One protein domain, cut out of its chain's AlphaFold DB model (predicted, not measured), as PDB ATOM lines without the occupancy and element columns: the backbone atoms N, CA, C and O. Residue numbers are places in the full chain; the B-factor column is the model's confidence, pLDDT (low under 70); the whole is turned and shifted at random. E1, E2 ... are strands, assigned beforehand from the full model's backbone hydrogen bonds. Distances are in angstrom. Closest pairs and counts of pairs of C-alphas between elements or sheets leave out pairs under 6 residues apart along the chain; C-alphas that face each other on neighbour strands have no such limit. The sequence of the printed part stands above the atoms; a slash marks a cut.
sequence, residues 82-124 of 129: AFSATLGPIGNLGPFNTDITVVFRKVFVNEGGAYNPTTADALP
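This is residues 82 to 124 of the 129 residues of the protein "Cerebellin 7" of Danio rerio (UniProt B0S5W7). This domain has little regular structure: a two-stranded hairpin, E1 and E2, whose wide linking loop reaches away from one end, residues 94 to 100 sticking out. After E2 the tail, residues 112 to 124, turns back over the hairpin's length and folds on itself through a short antiparallel pairing of residues 115 to 116 with residues 121 to 122. The printed part has 43 residues with two named strands, E1 then E2, antiparallel, and no named helix; the class is all strand, with 11 residues in named elements. It is loose, radius of gyration of the C-alphas 11.6 A, spanning 33 by 21 by 16 A.

Find C-alpha 82 at (138.458, 245.485, 145.691); from there E1, residues 82 to 86, runs 14.2 A. E2, residues 106 to 111, runs 14.4 A to C-alpha 111 at (135.056, 248.492, 144.018).

Look across the hairpin of E1 and E2: their directions differ by 179 degrees. N 86 and O 106, 2.8 A apart, are within hydrogen-bond range.

The C-alphas farthest apart are those of Asn 97 and Gly 112, 33.8 A. The printed part has no cut; the E1 to E2 link, 19 residues, is long. Residues 123 to 124 have pLDDT under 70.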
ATOM      1  N   ALA A  82     138.738 246.795 145.118       87.62
ATOM      2  CA  ALA A  82     138.458 245.485 145.691       87.62
ATOM      3  C   ALA A  82     137.658 244.652 144.694       87.62
ATOM      4  O   ALA A  82     136.705 245.137 144.084       87.62
ATOM      5  N   PHE A  83     138.030 243.382 144.547       90.25
ATOM      6  CA  PHE A  83     137.397 242.476 143.599       90.25
ATOM      7  C   PHE A  83     137.119 241.113 144.229       90.25
ATOM      8  O   PHE A  83     137.979 240.531 144.888       90.25
ATOM      9  N   SER A  84     135.914 240.591 144.008       91.38
ATOM     10  CA  SER A  84     135.531 239.231 144.393       91.38
ATOM     11  C   SER A  84     134.533 238.673 143.393       91.38
ATOM     12  O   SER A  84     133.547 239.335 143.063       91.38
ATOM     13  N   ALA A  85     134.766 237.454 142.913       92.31
ATOM     14  CA  ALA A  85     133.942 236.839 141.884       92.31
ATOM     15  C   ALA A  85     133.980 235.308 141.934       92.31
ATOM     16  O   ALA A  85     134.836 234.692 142.566       92.31
ATOM     17  N   THR A  86     133.036 234.691 141.230       90.19
ATOM     18  CA  THR A  86     132.997 233.255 140.967       90.19
ATOM     19  C   THR A  86     132.693 232.995 139.499       90.19
ATOM     20  O   THR A  86     131.968 233.736 138.827       90.19
ATOM     21  N   LEU A  87     133.213 231.878 139.009       88.81
ATOM     22  CA  LEU A  87     132.855 231.328 137.709       88.81
ATOM     23  C   LEU A  87     131.456 230.681 137.715       88.81
ATOM     24  O   LEU A  87     130.900 230.400 136.653       88.81
ATOM     25  N   GLY A  88     130.859 230.508 138.901       84.50
ATOM     26  CA  GLY A  88     129.585 229.821 139.103       84.50
ATOM     27  C   GLY A  88     129.749 228.297 139.124       84.50
ATOM     28  O   GLY A  88     130.874 227.804 139.197       84.50
ATOM     29  N   PRO A  89     128.643 227.532 139.069       82.38
ATOM     30  CA  PRO A  89     128.679 226.080 138.938       82.38
ATOM     31  C   PRO A  89     129.115 225.707 137.516       82.38
ATOM     32  O   PRO A  89     128.315 225.351 136.655       82.38
ATOM     33  N   ILE A  90     130.405 225.849 137.259       76.50
ATOM     34  CA  ILE A  90     131.080 225.214 136.138       76.50
ATOM     35  C   ILE A  90     131.563 223.851 136.626       76.50
ATOM     36  O   ILE A  90     132.109 223.742 137.720       76.50
ATOM     37  N   GLY A  91     131.295 222.809 135.840       82.00
ATOM     38  CA  GLY A  91     131.864 221.484 136.068       82.00
ATOM     39  C   GLY A  91     133.375 221.498 135.818       82.00
ATOM     40  O   GLY A  91     134.084 222.422 136.207       82.00
ATOM     41  N   ASN A  92     133.890 220.499 135.111       86.00
ATOM     42  CA  ASN A  92     135.314 220.482 134.785       86.00
ATOM     43  C   ASN A  92     135.647 221.575 133.756       86.00
ATOM     44  O   ASN A  92     135.152 221.555 132.630       86.00
ATOM     45  N   LEU A  93     136.487 222.533 134.157       86.88
ATOM     46  CA  LEU A  93     137.019 223.583 133.296       86.88
ATOM     47  C   LEU A  93     138.340 223.094 132.680       86.88
ATOM     48  O   LEU A  93     139.378 223.120 133.335       86.88
ATOM     49  N   GLY A  94     138.279 222.613 131.437       87.69
ATOM     50  CA  GLY A  94     139.425 222.076 130.691       87.69
ATOM     51  C   GLY A  94     139.181 220.665 130.138       87.69
ATOM     52  O   GLY A  94     138.078 220.132 130.290       87.69
ATOM     53  N   PRO A  95     140.193 220.040 129.503       89.56
ATOM     54  CA  PRO A  95     141.571 220.520 129.342       89.56
ATOM     55  C   PRO A  95     141.723 221.568 128.225       89.56
ATOM     56  O   PRO A  95     141.033 221.502 127.209       89.56
ATOM     57  N   PHE A  96     142.653 222.511 128.397       90.62
ATOM     58  CA  PHE A  96     143.020 223.496 127.373       90.62
ATOM     59  C   PHE A  96     144.482 223.307 126.977       90.62
ATOM     60  O   PHE A  96     145.334 223.105 127.836       90.62
ATOM     61  N   ASN A  97     144.765 223.384 125.677       94.38
ATOM     62  CA  ASN A  97     146.122 223.271 125.126       94.38
ATOM     63  C   ASN A  97     146.732 224.645 124.788       94.38
ATOM     64  O   ASN A  97     147.836 224.719 124.258       94.38
ATOM     65  N   THR A  98     145.987 225.719 125.048       94.12
ATOM     66  CA  THR A  98     146.343 227.118 124.796       94.12
ATOM     67  C   THR A  98     145.783 227.983 125.919       94.12
ATOM     68  O   THR A  98     144.840 227.568 126.600       94.12
ATOM     69  N   ASP A  99     146.312 229.194 126.071       90.31
ATOM     70  CA  ASP A  99     145.770 230.169 127.013       90.31
ATOM     71  C   ASP A  99     144.317 230.505 126.661       90.31
ATOM     72  O   ASP A  99     143.967 230.698 125.491       90.31
ATOM     73  N   ILE A 100     143.466 230.551 127.686       88.88
ATOM     74  CA  ILE A 100     142.068 230.952 127.561       88.88
ATOM     75  C   ILE A 100     141.751 232.069 128.549       88.88
ATOM     76  O   ILE A 100     142.126 232.021 129.720       88.88
ATOM     77  N   THR A 101     140.998 233.058 128.088       87.62
ATOM     78  CA  THR A 101     140.472 234.112 128.950       87.62
ATOM     79  C   THR A 101     139.120 233.684 129.500       87.62
ATOM     80  O   THR A 101     138.214 233.326 128.745       87.62
ATOM     81  N   VAL A 102     138.971 233.715 130.824       86.38
ATOM     82  CA  VAL A 102     137.732 233.314 131.492       86.38
ATOM     83  C   VAL A 102     136.980 234.546 131.979       86.38
ATOM     84  O   VAL A 102     137.509 235.362 132.727       86.38
ATOM     85  N   VAL A 103     135.708 234.650 131.592       88.69
ATOM     86  CA  VAL A 103     134.797 235.685 132.091       88.69
ATOM     87  C   VAL A 103     134.110 235.181 133.359       88.69
ATOM     88  O   VAL A 103     133.486 234.114 133.359       88.69
ATOM     89  N   PHE A 104     134.189 235.952 134.444       89.31
ATOM     90  CA  PHE A 104     133.489 235.617 135.680       89.31
ATOM     91  C   PHE A 104     131.980 235.796 135.501       89.31
ATOM     92  O   PHE A 104     131.505 236.891 135.211       89.31
ATOM     93  N   ARG A 105     131.200 234.725 135.713       87.50
ATOM     94  CA  ARG A 105     129.730 234.784 135.598       87.50
ATOM     95  C   ARG A 105     129.089 235.642 136.674       87.50
ATOM     96  O   ARG A 105     128.044 236.238 136.429       87.50
ATOM     97  N   LYS A 106     129.660 235.644 137.879       90.06
ATOM     98  CA  LYS A 106     129.120 236.401 139.004       90.06
ATOM     99  C   LYS A 106     130.238 237.141 139.715       90.06
ATOM    100  O   LYS A 106     131.138 236.521 140.270       90.06
ATOM    101  N   VAL A 107     130.128 238.462 139.725       91.25
ATOM    102  CA  VAL A 107     131.003 239.367 140.468       91.25
ATOM    103  C   VAL A 107     130.240 239.826 141.706       91.25
ATOM    104  O   VAL A 107     129.114 240.308 141.599       91.25
ATOM    105  N   PHE A 108     130.815 239.597 142.881       92.56
ATOM    106  CA  PHE A 108     130.238 239.975 144.171       92.56
ATOM    107  C   PHE A 108     130.679 241.370 144.605       92.56
ATOM    108  O   PHE A 108     129.893 242.091 145.205       92.56
ATOM    109  N   VAL A 109     131.928 241.732 144.309       92.56
ATOM    110  CA  VAL A 109     132.530 243.020 144.671       92.56
ATOM    111  C   VAL A 109     133.355 243.505 143.481       92.56
ATOM    112  O   VAL A 109     134.107 242.714 142.911       92.56
ATOM    113  N   ASN A 110     133.193 244.776 143.103       91.19
ATOM    114  CA  ASN A 110     133.930 245.431 142.012       91.19
ATOM    115  C   ASN A 110     134.231 246.903 142.347       91.19
ATOM    116  O   ASN A 110     133.947 247.812 141.562       91.19
ATOM    117  N   GLU A 111     134.738 247.142 143.555       90.31
ATOM    118  CA  GLU A 111     135.056 248.492 144.018       90.31
ATOM    119  C   GLU A 111     136.192 249.084 143.187       90.31
ATOM    120  O   GLU A 111     137.143 248.387 142.819       90.31
ATOM    121  N   GLY A 112     136.072 250.370 142.863       83.69
ATOM    122  CA  GLY A 112     137.032 251.072 142.011       83.69
ATOM    123  C   GLY A 112     137.069 250.583 140.557       83.69
ATOM    124  O   GLY A 112     137.999 250.916 139.829       83.69
ATOM    125  N   GLY A 113     136.076 249.799 140.114       85.88
ATOM    126  CA  GLY A 113     136.015 249.288 138.740       85.88
ATOM    127  C   GLY A 113     137.092 248.245 138.436       85.88
ATOM    128  O   GLY A 113     137.541 248.140 137.298       85.88
ATOM    129  N   ALA A 114     137.501 247.487 139.455       85.62
ATOM    130  CA  ALA A 114     138.599 246.532 139.413       85.62
ATOM    131  C   ALA A 114     138.472 245.409 138.366       85.62
ATOM    132  O   ALA A 114     139.452 244.723 138.119       85.62
ATOM    133  N   TYR A 115     137.313 245.198 137.748       90.00
ATOM    134  CA  TYR A 115     137.096 244.207 136.699       90.00
ATOM    135  C   TYR A 115     136.146 244.714 135.616       90.00
ATOM    136  O   TYR A 115     135.070 245.249 135.916       90.00
ATOM    137  N   ASN A 116     136.513 244.469 134.355       89.69
ATOM    138  CA  ASN A 116     135.681 244.729 133.186       89.69
ATOM    139  C   ASN A 116     135.297 243.405 132.497       89.69
ATOM    140  O   ASN A 116     136.141 242.796 131.843       89.69
ATOM    141  N   PRO A 117     134.026 242.965 132.550       85.81
ATOM    142  CA  PRO A 117     133.597 241.718 131.912       85.81
ATOM    143  C   PRO A 117     133.634 241.760 130.378       85.81
ATOM    144  O   PRO A 117     133.627 240.705 129.749       85.81
ATOM    145  N   THR A 118     133.667 242.952 129.772       86.56
ATOM    146  CA  THR A 118     133.695 243.122 128.308       86.56
ATOM    147  C   THR A 118     135.053 242.744 127.732       86.56
ATOM    148  O   THR A 118     135.123 242.114 126.681       86.56
ATOM    149  N   THR A 119     136.130 243.129 128.421       85.94
ATOM    150  CA  THR A 119     137.507 242.787 128.034       85.94
ATOM    151  C   THR A 119     138.043 241.583 128.806       85.94
ATOM    152  O   THR A 119     139.008 240.966 128.378       85.94
ATOM    153  N   ALA A 120     137.354 241.209 129.891       83.12
ATOM    154  CA  ALA A 120     137.719 240.167 130.843       83.12
ATOM    155  C   ALA A 120     139.019 240.445 131.617       83.12
ATOM    156  O   ALA A 120     139.638 239.515 132.135       83.12
ATOM    157  N   ASP A 121     139.373 241.722 131.772       82.31
ATOM    158  CA  ASP A 121     140.565 242.159 132.496       82.31
ATOM    159  C   ASP A 121     140.226 242.648 133.905       82.31
ATOM    160  O   ASP A 121     139.188 243.283 134.131       82.31
ATOM    161  N   ALA A 122     141.137 242.392 134.847       78.19
ATOM    162  CA  ALA A 122     141.110 242.971 136.184       78.19
ATOM    163  C   ALA A 122     142.202 244.046 136.331       78.19
ATOM    164  O   ALA A 122     143.346 243.828 135.932       78.19
ATOM    165  N   LEU A 123     141.865 245.204 136.909       69.62
ATOM    166  CA  LEU A 123     142.838 246.233 137.269       69.62
ATOM    167  C   LEU A 123     143.757 245.701 138.382       69.62
ATOM    168  O   LEU A 123     143.277 245.079 139.335       69.62
ATOM    169  N   PRO A 124     145.071 245.967 138.310       59.16
ATOM    170  CA  PRO A 124     145.984 245.596 139.378       59.16
ATOM    171  C   PRO A 124     145.651 246.392 140.644       59.16
ATOM    172  O   PRO A 124     145.569 247.622 140.612       59.16
TER     173      PRO A 124